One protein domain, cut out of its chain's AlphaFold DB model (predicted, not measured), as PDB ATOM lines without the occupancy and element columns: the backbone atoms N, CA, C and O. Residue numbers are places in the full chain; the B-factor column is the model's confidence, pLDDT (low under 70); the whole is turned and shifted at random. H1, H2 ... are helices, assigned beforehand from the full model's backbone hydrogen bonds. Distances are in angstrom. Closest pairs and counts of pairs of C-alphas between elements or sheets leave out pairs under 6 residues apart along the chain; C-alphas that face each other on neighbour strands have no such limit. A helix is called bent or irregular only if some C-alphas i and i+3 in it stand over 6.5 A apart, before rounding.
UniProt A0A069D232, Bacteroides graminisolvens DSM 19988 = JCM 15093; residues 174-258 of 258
ATOM      1  N   ALA A 174     145.597 191.724 161.732       97.69
ATOM      2  CA  ALA A 174     145.709 192.578 160.547       97.69
ATOM      3  C   ALA A 174     144.346 193.044 159.992       97.69
ATOM      4  O   ALA A 174     144.266 194.101 159.371       97.69
ATOM      5  N   ASP A 175     143.278 192.279 160.227       97.00
ATOM      6  CA  ASP A 175     141.895 192.617 159.860       97.00
ATOM      7  C   ASP A 175     141.180 193.498 160.910       97.00
ATOM      8  O   ASP A 175     140.018 193.891 160.733       97.00
ATOM      9  N   GLY A 176     141.877 193.839 161.996       97.88
ATOM     10  CA  GLY A 176     141.393 194.677 163.084       97.88
ATOM     11  C   GLY A 176     140.570 193.946 164.143       97.88
ATOM     12  O   GLY A 176     140.009 194.625 164.997       97.88
ATOM     13  N   VAL A 177     140.458 192.612 164.119       98.56
ATOM     14  CA  VAL A 177     139.912 191.861 165.267       98.56
ATOM     15  C   VAL A 177     140.810 192.100 166.485       98.56
ATOM     16  O   VAL A 177     142.035 191.999 166.379       98.56
ATOM     17  N   THR A 178     140.223 192.425 167.634       98.62
ATOM     18  CA  THR A 178     140.953 192.565 168.901       98.62
ATOM     19  C   THR A 178     141.481 191.203 169.337       98.62
ATOM     20  O   THR A 178     140.734 190.234 169.373       98.62
ATOM     21  N   LYS A 179     142.773 191.121 169.652       98.69
ATOM     22  CA  LYS A 179     143.404 189.920 170.202       98.69
ATOM     23  C   LYS A 179     143.124 189.804 171.694       98.69
ATOM     24  O   LYS A 179     143.121 190.817 172.387       98.69
ATOM     25  N   GLU A 180     142.991 188.570 172.164       98.44
ATOM     26  CA  GLU A 180     142.827 188.243 173.582       98.44
ATOM     27  C   GLU A 180     144.085 188.573 174.370       98.44
ATOM     28  O   GLU A 180     144.024 189.312 175.331       98.44
ATOM     29  N   HIS A 181     145.253 188.154 173.897       98.44
ATOM     30  CA  HIS A 181     146.536 188.515 174.494       98.44
ATOM     31  C   HIS A 181     147.576 188.813 173.404       98.44
ATOM     32  O   HIS A 181     147.347 188.572 172.210       98.44
ATOM     33  N   ARG A 182     148.744 189.352 173.780       96.19
ATOM     34  CA  ARG A 182     149.782 189.841 172.839       96.19
ATOM     35  C   ARG A 182     150.150 188.818 171.758       96.19
ATOM     36  O   ARG A 182     150.310 189.163 170.583       96.19
ATOM     37  N   THR A 183     150.283 187.562 172.165       96.94
ATOM     38  CA  THR A 183     150.719 186.424 171.343       96.94
ATOM     39  C   THR A 183     149.576 185.571 170.791       96.94
ATOM     40  O   THR A 183     149.864 184.558 170.162       96.94
ATOM     41  N   TYR A 184     148.314 185.973 170.974       98.19
ATOM     42  CA  TYR A 184     147.139 185.219 170.527       98.19
ATOM     43  C   TYR A 184     147.100 185.073 168.998       98.19
ATOM     44  O   TYR A 184     147.351 186.048 168.265       98.19
ATOM     45  N   ASN A 185     146.778 183.865 168.523       97.12
ATOM     46  CA  ASN A 185     146.758 183.486 167.104       97.12
ATOM     47  C   ASN A 185     145.404 182.931 166.635       97.12
ATOM     48  O   ASN A 185     145.292 182.500 165.487       97.12
ATOM     49  N   GLY A 186     144.364 182.999 167.470       96.69
ATOM     50  CA  GLY A 186     143.001 182.608 167.101       96.69
ATOM     51  C   GLY A 186     142.590 181.226 167.598       96.69
ATOM     52  O   GLY A 186     141.701 180.619 166.991       96.69
ATOM     53  N   GLU A 187     143.244 180.745 168.653       96.88
ATOM     54  CA  GLU A 187     142.959 179.510 169.376       96.88
ATOM     55  C   GLU A 187     141.518 179.485 169.932       96.88
ATOM     56  O   GLU A 187     140.867 180.523 170.082       96.88
ATOM     57  N   SER A 188     140.991 178.289 170.211       97.00
ATOM     58  CA  SER A 188     139.729 178.147 170.949       97.00
ATOM     59  C   SER A 188     139.886 178.658 172.379       97.00
ATOM     60  O   SER A 188     140.935 178.448 172.978       97.00
ATOM     61  N   ILE A 189     138.821 179.248 172.913       96.81
ATOM     62  CA  ILE A 189     138.777 179.877 174.237       96.81
ATOM     63  C   ILE A 189     137.736 179.188 175.120       96.81
ATOM     64  O   ILE A 189     136.701 178.743 174.620       96.81
ATOM     65  N   LYS A 190     137.947 179.108 176.433       95.44
ATOM     66  CA  LYS A 190     136.992 178.517 177.387       95.44
ATOM     67  C   LYS A 190     135.714 179.344 177.486       95.44
ATOM     68  O   LYS A 190     134.609 178.795 177.508       95.44
ATOM     69  N   GLN A 191     135.865 180.662 177.608       96.00
ATOM     70  CA  GLN A 191     134.787 181.606 177.893       96.00
ATOM     71  C   GLN A 191     135.101 183.017 177.392       96.00
ATOM     72  O   GLN A 191     136.209 183.292 176.960       96.00
ATOM     73  N   ALA A 192     134.103 183.902 177.414       96.88
ATOM     74  CA  ALA A 192     134.240 185.260 176.894       96.88
ATOM     75  C   ALA A 192     135.335 186.059 177.627       96.88
ATOM     76  O   ALA A 192     135.222 186.264 178.832       96.88
ATOM     77  N   ASP A 193     136.300 186.589 176.867       98.25
ATOM     78  CA  ASP A 193     137.368 187.470 177.359       98.25
ATOM     79  C   ASP A 193     137.307 188.858 176.690       98.25
ATOM     80  O   ASP A 193     136.755 189.804 177.255       98.25
ATOM     81  N   VAL A 194     137.723 188.977 175.421       98.31
ATOM     82  CA  VAL A 194     137.684 190.239 174.648       98.31
ATOM     83  C   VAL A 194     136.286 190.859 174.626       98.31
ATOM     84  O   VAL A 194     136.119 192.083 174.677       98.31
ATOM     85  N   ASN A 195     135.244 190.027 174.598       98.19
ATOM     86  CA  ASN A 195     133.856 190.485 174.602       98.19
ATOM     87  C   ASN A 195     133.440 191.144 175.933       98.19
ATOM     88  O   ASN A 195     132.392 191.788 175.991       98.19
ATOM     89  N   LEU A 196     134.274 191.082 176.975       98.38
ATOM     90  CA  LEU A 196     134.088 191.816 178.226       98.38
ATOM     91  C   LEU A 196     134.535 193.292 178.137       98.38
ATOM     92  O   LEU A 196     134.104 194.128 178.944       98.38
ATOM     93  N   LEU A 197     135.336 193.663 177.127       98.50
ATOM     94  CA  LEU A 197     135.738 195.051 176.857       98.50
ATOM     95  C   LEU A 197     134.552 195.992 176.551       98.50
ATOM     96  O   LEU A 197     134.504 197.089 177.121       98.50
ATOM     97  N   PRO A 198     133.582 195.638 175.682       98.12
ATOM     98  CA  PRO A 198     132.385 196.457 175.486       98.12
ATOM     99  C   PRO A 198     131.411 196.404 176.667       98.12
ATOM    100  O   PRO A 198     130.779 197.411 177.003       98.12
ATOM    101  N   TYR A 199     131.294 195.260 177.340       96.50
ATOM    102  CA  TYR A 199     130.523 195.131 178.572       96.50
ATOM    103  C   TYR A 199     131.104 194.021 179.454       96.50
ATOM    104  O   TYR A 199     131.135 192.887 179.000       96.50
ATOM    105  N   PRO A 200     131.479 194.302 180.714       96.31
ATOM    106  CA  PRO A 200     131.045 195.450 181.513       96.31
ATOM    107  C   PRO A 200     131.946 196.694 181.444       96.31
ATOM    108  O   PRO A 200     131.570 197.725 182.003       96.31
ATOM    109  N   LEU A 201     133.103 196.638 180.776       97.88
ATOM    110  CA  LEU A 201     134.125 197.691 180.890       97.88
ATOM    111  C   LEU A 201     133.821 198.967 180.091       97.88
ATOM    112  O   LEU A 201     134.314 200.040 180.438       97.88
ATOM    113  N   ASN A 202     132.977 198.880 179.057       96.69
ATOM    114  CA  ASN A 202     132.600 200.009 178.199       96.69
ATOM    115  C   ASN A 202     133.814 200.732 177.570       96.69
ATOM    116  O   ASN A 202     133.815 201.966 177.426       96.69
ATOM    117  N   LEU A 203     134.850 199.959 177.223       97.62
ATOM    118  CA  LEU A 203     136.090 200.425 176.594       97.62
ATOM    119  C   LEU A 203     136.011 200.386 175.064       97.62
ATOM    120  O   LEU A 203     136.419 201.347 174.419       97.62
ATOM    121  N   ILE A 204     135.423 199.330 174.490       97.31
ATOM    122  CA  ILE A 204     135.086 199.269 173.061       97.31
ATOM    123  C   ILE A 204     133.619 199.664 172.902       97.31
ATOM    124  O   ILE A 204     132.731 199.020 173.452       97.31
ATOM    125  N   ARG A 205     133.360 200.753 172.171       97.12
ATOM    126  CA  ARG A 205     132.005 201.314 172.000       97.12
ATOM    127  C   ARG A 205     131.528 201.353 170.558       97.12
ATOM    128  O   ARG A 205     130.339 201.554 170.337       97.12
ATOM    129  N   ASP A 206     132.439 201.202 169.603       97.81
ATOM    130  CA  ASP A 206     132.099 201.179 168.186       97.81
ATOM    131  C   ASP A 206     131.331 199.887 167.855       97.81
ATOM    132  O   ASP A 206     131.909 198.803 167.977       97.81
ATOM    133  N   PRO A 207     130.055 199.963 167.426       97.94
ATOM    134  CA  PRO A 207     129.266 198.781 167.091       97.94
ATOM    135  C   PRO A 207     129.914 197.895 166.023       97.94
ATOM    136  O   PRO A 207     129.730 196.680 166.062       97.94
ATOM    137  N   GLN A 208     130.683 198.472 165.090       98.06
ATOM    138  CA  GLN A 208     131.362 197.692 164.051       98.06
ATOM    139  C   GLN A 208     132.482 196.836 164.644       98.06
ATOM    140  O   GLN A 208     132.538 195.638 164.365       98.06
ATOM    141  N   GLN A 209     133.322 197.416 165.507       98.50
ATOM    142  CA  GLN A 209     134.342 196.662 166.235       98.50
ATOM    143  C   GLN A 209     133.722 195.600 167.157       98.50
ATOM    144  O   GLN A 209     134.163 194.455 167.141       98.50
ATOM    145  N   ILE A 210     132.660 195.943 167.900       98.50
ATOM    146  CA  ILE A 210     131.958 194.986 168.777       98.50
ATOM    147  C   ILE A 210     131.445 193.798 167.968       98.50
ATOM    148  O   ILE A 210     131.657 192.656 168.367       98.50
ATOM    149  N   LYS A 211     130.784 194.052 166.832       98.38
ATOM    150  CA  LYS A 211     130.274 192.992 165.960       98.38
ATOM    151  C   LYS A 211     131.408 192.123 165.417       98.38
ATOM    152  O   LYS A 211     131.295 190.905 165.474       98.38
ATOM    153  N   LYS A 212     132.497 192.741 164.951       98.31
ATOM    154  CA  LYS A 212     133.673 192.036 164.427       98.31
ATOM    155  C   LYS A 212     134.278 191.089 165.468       98.31
ATOM    156  O   LYS A 212     134.455 189.907 165.182       98.31
ATOM    157  N   ASP A 213     134.538 191.587 166.673       98.38
ATOM    158  CA  ASP A 213     135.107 190.775 167.754       98.38
ATOM    159  C   ASP A 213     134.118 189.679 168.187       98.38
ATOM    160  O   ASP A 213     134.498 188.532 168.410       98.38
ATOM    161  N   LEU A 214     132.822 189.987 168.253       97.56
ATOM    162  CA  LEU A 214     131.792 189.019 168.630       97.56
ATOM    163  C   LEU A 214     131.637 187.884 167.609       97.56
ATOM    164  O   LEU A 214     131.528 186.722 167.998       97.56
ATOM    165  N   GLU A 215     131.669 188.181 166.311       97.38
ATOM    166  CA  GLU A 215     131.627 187.165 165.250       97.38
ATOM    167  C   GLU A 215     132.885 186.288 165.249       97.38
ATOM    168  O   GLU A 215     132.790 185.086 165.007       97.38
ATOM    169  N   PHE A 216     134.045 186.855 165.589       98.25
ATOM    170  CA  PHE A 216     135.284 186.095 165.712       98.25
ATOM    171  C   PHE A 216     135.266 185.137 166.915       98.25
ATOM    172  O   PHE A 216     135.592 183.957 166.769       98.25
ATOM    173  N   TYR A 217     134.887 185.616 168.100       97.81
ATOM    174  CA  TYR A 217     134.991 184.835 169.337       97.81
ATOM    175  C   TYR A 217     133.803 183.899 169.592       97.81
ATOM    176  O   TYR A 217     133.981 182.845 170.199       97.81
ATOM    177  N   SER A 218     132.606 184.211 169.083       95.56
ATOM    178  CA  SER A 218     131.413 183.380 169.336       95.56
ATOM    179  C   SER A 218     131.479 181.965 168.754       95.56
ATOM    180  O   SER A 218     130.765 181.088 169.225       95.56
ATOM    181  N   VAL A 219     132.361 181.718 167.782       95.50
ATOM    182  CA  VAL A 219     132.603 180.385 167.197       95.50
ATOM    183  C   VAL A 219     133.837 179.681 167.776       95.50
ATOM    184  O   VAL A 219     134.210 178.610 167.307       95.50
ATOM    185  N   ARG A 220     134.508 180.301 168.754       95.94
ATOM    186  CA  ARG A 220     135.743 179.788 169.374       95.94
ATOM    187  C   ARG A 220     135.546 179.271 170.789       95.94
ATOM    188  O   ARG A 220     136.489 178.731 171.354       95.94
ATOM    189  N   VAL A 221     134.340 179.394 171.328       94.25
ATOM    190  CA  VAL A 221     133.946 178.776 172.594       94.25
ATOM    191  C   VAL A 221     133.477 177.332 172.371       94.25
ATOM    192  O   VAL A 221     133.031 177.007 171.268       94.25
ATOM    193  N   PRO A 222     133.539 176.445 173.383       90.19
ATOM    194  CA  PRO A 222     132.995 175.094 173.274       90.19
ATOM    195  C   PRO A 222     131.521 175.113 172.869       90.19
ATOM    196  O   PRO A 222     130.769 175.937 173.374       90.19
ATOM    197  N   GLU A 223     131.078 174.163 172.042       82.00
ATOM    198  CA  GLU A 223     129.644 173.986 171.736       82.00
ATOM    199  C   GLU A 223     128.854 173.406 172.922       82.00
ATOM    200  O   GLU A 223     127.640 173.562 173.020       82.00
ATOM    201  N   LYS A 224     129.539 172.686 173.816       80.44
ATOM    202  CA  LYS A 224     128.967 172.064 175.014       80.44
ATOM    203  C   LYS A 224     129.783 172.454 176.230       80.44
ATOM    204  O   LYS A 224     131.005 172.542 176.146       80.44
ATOM    205  N   ASN A 225     129.110 172.594 177.368       81.62
ATOM    206  CA  ASN A 225     129.726 172.965 178.645       81.62
ATOM    207  C   ASN A 225     130.444 174.325 178.606       81.62
ATOM    208  O   ASN A 225     131.348 174.564 179.405       81.62
ATOM    209  N   THR A 226     130.046 175.222 177.699       86.25
ATOM    210  CA  THR A 226     130.459 176.624 177.758       86.25
ATOM    211  C   THR A 226     129.989 177.212 179.085       86.25
ATOM    212  O   THR A 226     128.815 177.048 179.433       86.25
ATOM    213  N   PRO A 227     130.839 177.938 179.819       87.69
ATOM    214  CA  PRO A 227     130.401 178.637 181.016       87.69
ATOM    215  C   PRO A 227     129.224 179.574 180.711       87.69
ATOM    216  O   PRO A 227     129.271 180.370 179.771       87.69
ATOM    217  N   ALA A 228     128.164 179.506 181.522       86.88
ATOM    218  CA  ALA A 228     126.930 180.273 181.302       86.88
ATOM    219  C   ALA A 228     127.163 181.798 181.248       86.88
ATOM    220  O   ALA A 228     126.408 182.532 180.609       86.88
ATOM    221  N   MET A 229     128.239 182.281 181.883       90.31
ATOM    222  CA  MET A 229     128.663 183.683 181.833       90.31
ATOM    223  C   MET A 229     128.951 184.152 180.400       90.31
ATOM    224  O   MET A 229     128.544 185.255 180.040       90.31
ATOM    225  N   THR A 230     129.561 183.306 179.563       94.62
ATOM    226  CA  THR A 230     129.828 183.597 178.145       94.62
ATOM    227  C   THR A 230     128.536 183.848 177.384       94.62
ATOM    228  O   THR A 230     128.386 184.880 176.729       94.62
ATOM    229  N   GLN A 231     127.574 182.932 177.522       94.12
ATOM    230  CA  GLN A 231     126.316 182.987 176.781       94.12
ATOM    231  C   GLN A 231     125.508 184.238 177.147       94.12
ATOM    232  O   GLN A 231     124.971 184.925 176.274       94.12
ATOM    233  N   ALA A 232     125.517 184.624 178.427       94.31
ATOM    234  CA  ALA A 232     124.893 185.865 178.877       94.31
ATOM    235  C   ALA A 232     125.543 187.123 178.260       94.31
ATOM    236  O   ALA A 232     124.831 188.062 177.891       94.31
ATOM    237  N   ILE A 233     126.874 187.150 178.118       96.62
ATOM    238  CA  ILE A 233     127.596 188.266 177.487       96.62
ATOM    239  C   ILE A 233     127.304 188.327 175.986       96.62
ATOM    240  O   ILE A 233     126.985 189.404 175.479       96.62
ATOM    241  N   PHE A 234     127.335 187.196 175.279       96.88
ATOM    242  CA  PHE A 234     127.028 187.163 173.847       96.88
ATOM    243  C   PHE A 234     125.594 187.599 173.569       96.88
ATOM    244  O   PHE A 234     125.377 188.471 172.725       96.88
ATOM    245  N   SER A 235     124.630 187.077 174.331       96.75
ATOM    246  CA  SER A 235     123.228 187.487 174.244       96.75
ATOM    247  C   SER A 235     123.066 189.002 174.408       96.75
ATOM    248  O   SER A 235     122.453 189.661 173.564       96.75
ATOM    249  N   LEU A 236     123.689 189.580 175.441       97.00
ATOM    250  CA  LEU A 236     123.642 191.019 175.705       97.00
ATOM    251  C   LEU A 236     124.245 191.845 174.564       97.00
ATOM    252  O   LEU A 236     123.673 192.872 174.185       97.00
ATOM    253  N   LEU A 237     125.397 191.443 174.029       98.00
ATOM    254  CA  LEU A 237     126.064 192.201 172.971       98.00
ATOM    255  C   LEU A 237     125.297 192.121 171.650       98.00
ATOM    256  O   LEU A 237     125.076 193.163 171.032       98.00
ATOM    257  N   TYR A 238     124.806 190.943 171.259       98.19
ATOM    258  CA  TYR A 238     123.945 190.814 170.080       98.19
ATOM    259  C   TYR A 238     122.650 191.620 170.228       98.19
ATOM    260  O   TYR A 238     122.252 192.307 169.285       98.19
ATOM    261  N   ALA A 239     122.043 191.646 171.420       97.88
ATOM    262  CA  ALA A 239     120.866 192.474 171.681       97.88
ATOM    263  C   ALA A 239     121.165 193.971 171.486       97.88
ATOM    264  O   ALA A 239     120.381 194.684 170.861       97.88
ATOM    265  N   ARG A 240     122.323 194.455 171.962       96.94
ATOM    266  CA  ARG A 240     122.763 195.852 171.761       96.94
ATOM    267  C   ARG A 240     123.059 196.194 170.302       96.94
ATOM    268  O   ARG A 240     122.934 197.357 169.929       96.94
ATOM    269  N   LEU A 241     123.441 195.206 169.497       97.75
ATOM    270  CA  LEU A 241     123.660 195.351 168.057       97.75
ATOM    271  C   LEU A 241     122.360 195.260 167.234       97.75
ATOM    272  O   LEU A 241     122.401 195.474 166.027       97.75
ATOM    273  N   GLY A 242     121.217 194.956 167.862       97.50
ATOM    274  CA  GLY A 242     119.937 194.760 167.172       97.50
ATOM    275  C   GLY A 242     119.780 193.386 166.505       97.50
ATOM    276  O   GLY A 242     118.845 193.184 165.735       97.50
ATOM    277  N   GLU A 243     120.661 192.430 166.805       97.44
ATOM    278  CA  GLU A 243     120.677 191.072 166.243       97.44
ATOM    279  C   GLU A 243     119.805 190.140 167.106       97.44
ATOM    280  O   GLU A 243     120.306 189.277 167.829       97.44
ATOM    281  N   ALA A 244     118.486 190.362 167.082       97.19
ATOM    282  CA  ALA A 244     117.534 189.741 168.009       97.19
ATOM    283  C   ALA A 244     117.558 188.201 167.988       97.19
ATOM    284  O   ALA A 244     117.549 187.585 169.051       97.19
ATOM    285  N   ASP A 245     117.652 187.583 166.807       97.44
ATOM    286  CA  ASP A 245     117.659 186.120 166.675       97.44
ATOM    287  C   ASP A 245     118.909 185.499 167.315       97.44
ATOM    288  O   ASP A 245     118.817 184.525 168.065       97.44
ATOM    289  N   LYS A 246     120.085 186.105 167.093       96.00
ATOM    290  CA  LYS A 246     121.338 185.677 167.738       96.00
ATOM    291  C   LYS A 246     121.288 185.916 169.245       96.00
ATOM    292  O   LYS A 246     121.695 185.056 170.021       96.00
ATOM    293  N   ALA A 247     120.759 187.063 169.670       96.88
ATOM    294  CA  ALA A 247     120.604 187.382 171.084       96.88
ATOM    295  C   ALA A 247     119.700 186.372 171.804       96.88
ATOM    296  O   ALA A 247     120.009 185.968 172.927       96.88
ATOM    297  N   TRP A 248     118.614 185.952 171.148       96.00
ATOM    298  CA  TRP A 248     117.681 184.953 171.655       96.00
ATOM    299  C   TRP A 248     118.317 183.566 171.750       96.00
ATOM    300  O   TRP A 248     118.187 182.921 172.786       96.00
ATOM    301  N   HIS A 249     119.061 183.141 170.727       93.31
ATOM    302  CA  HIS A 249     119.796 181.876 170.755       93.31
ATOM    303  C   HIS A 249     120.728 181.783 171.974       93.31
ATOM    304  O   HIS A 249     120.593 180.872 172.786       93.31
ATOM    305  N   PHE A 250     121.597 182.778 172.169       93.50
ATOM    306  CA  PHE A 250     122.513 182.785 173.312       93.50
ATOM    307  C   PHE A 250     121.802 182.975 174.658       93.50
ATOM    308  O   PHE A 250     122.268 182.482 175.685       93.50
ATOM    309  N   PHE A 251     120.660 183.668 174.675       93.94
ATOM    310  CA  PHE A 251     119.834 183.768 175.875       93.94
ATOM    311  C   PHE A 251     119.294 182.396 176.287       93.94
ATOM    312  O   PHE A 251     119.372 182.032 177.458       93.94
ATOM    313  N   GLN A 252     118.777 181.628 175.325       92.06
ATOM    314  CA  GLN A 252     118.307 180.268 175.562       92.06
ATOM    315  C   GLN A 252     119.434 179.402 176.124       92.06
ATOM    316  O   GLN A 252     119.271 178.832 177.205       92.06
ATOM    317  N   ASP A 253     120.598 179.395 175.477       88.00
ATOM    318  CA  ASP A 253     121.752 178.605 175.919       88.00
ATOM    319  C   ASP A 253     122.200 178.969 177.342       88.00
ATOM    320  O   ASP A 253     122.505 178.086 178.139       88.00
ATOM    321  N   ALA A 254     122.153 180.252 177.719       85.56
ATOM    322  CA  ALA A 254     122.459 180.688 179.083       85.56
ATOM    323  C   ALA A 254     121.474 180.146 180.139       85.56
ATOM    324  O   ALA A 254     121.840 180.013 181.305       85.56
ATOM    325  N   THR A 255     120.225 179.862 179.754       80.50
ATOM    326  CA  THR A 255     119.158 179.413 180.669       80.50
ATOM    327  C   THR A 255     119.003 177.898 180.759       80.50
ATOM    328  O   THR A 255     118.544 177.409 181.787       80.50
ATOM    329  N   TYR A 256     119.396 177.152 179.723       67.62
ATOM    330  CA  TYR A 256     119.294 175.686 179.691       67.62
ATOM    331  C   TYR A 256     120.497 174.964 180.324       67.62
ATOM    332  O   TYR A 256     120.506 173.738 180.387       67.62
ATOM    333  N   LEU A 257     121.501 175.711 180.801       54.44
ATOM    334  CA  LEU A 257     122.694 175.195 181.488       54.44
ATOM    335  C   LEU A 257     122.542 175.109 183.025       54.44
ATOM    336  O   LEU A 257     123.547 174.955 183.719       54.44
ATOM    337  N   ILE A 258     121.315 175.218 183.556       44.38
ATOM    338  CA  ILE A 258     120.989 175.066 184.989       44.38
ATOM    339  C   ILE A 258     120.221 173.765 185.217       44.38
ATOM    340  O   ILE A 258     119.249 173.526 184.465       44.38
TER     341      ILE A 258
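What this domain is: This is residues 174 to 258 of the 258 residues of a protein of Bacteroides graminisolvens DSM 19988 = JCM 15093 (UniProt A0A069D232). What shape does this backbone make? A long irregular stretch, residues 174 to 206, winds past H1 and comes in beside the gap between H1 and H2 before it leads into three helices that run alternately one way and back, with H2 in the middle. H2 and H3 make a close helical hairpin, while H1 stands more loosely on H2 and does not reach H3. What is it made of, and how large is it? The printed part has 85 residues with three named helices, in the order H1, H2, H3, and no named strand; the class is all helix, though under half of the residues, 36 of 85, are in named elements. It is compact, with a radius of gyration of the C-alphas of 12.3 A and spans of 37 by 26 by 20 A.

How they stand to each other: How do the first two helices stand to each other? H1, residues 207 to 217, touches H2, residues 228 to 240, and H2 does so with residues 234 to 238 alone. Their closest C-alphas are those of Leu 214 and Phe 234, 7.3 A apart. They are a helical hairpin, with a shallow tilt of 31 degrees, opposite ways. Where does the last helix stand? H3, residues 244 to 255, touches H2 with 27 pairs of C-alphas within 8 A, the closest being those of Ser 235 and Ala 247, 4.1 A apart. H2 and H3 are also a helical hairpin, with a shallow tilt of 19 degrees, opposite ways; H1 and H3 are apart. What do the backbone N and O atoms show? In H1, H2 and H3 every O i to N i+4 pair is within hydrogen-bond range.

Where its parts are: Where does the first helix begin, and how long is it? H1 begins at Pro 207, whose C-alpha is at (129.266, 198.781, 167.091), and measures 15.2 A from first to last C-alpha, ending at Tyr 217. How long are the other two? H2, from Ala 228 to Arg 240, measures 18.7 A. H3, from Ala 244 to Thr 255, measures 16.4 A and ends with C-alpha 255 at (119.158, 179.413, 180.669).

The domain as a whole: Which two C-alphas lie farthest apart? Those of Ala 174 and Ile 258, the first and last printed residues, are 38.9 A apart; Ile 258 is the chain's last residue. Are there cuts or long links? The printed part has no cut. The link from H1 to H2, 10 residues, is short, and the link from H2 to H3, 3 residues, is tight. Where is the model's confidence low? The mean pLDDT of the printed part is 94.0, and residues 256 to 258 are under 70.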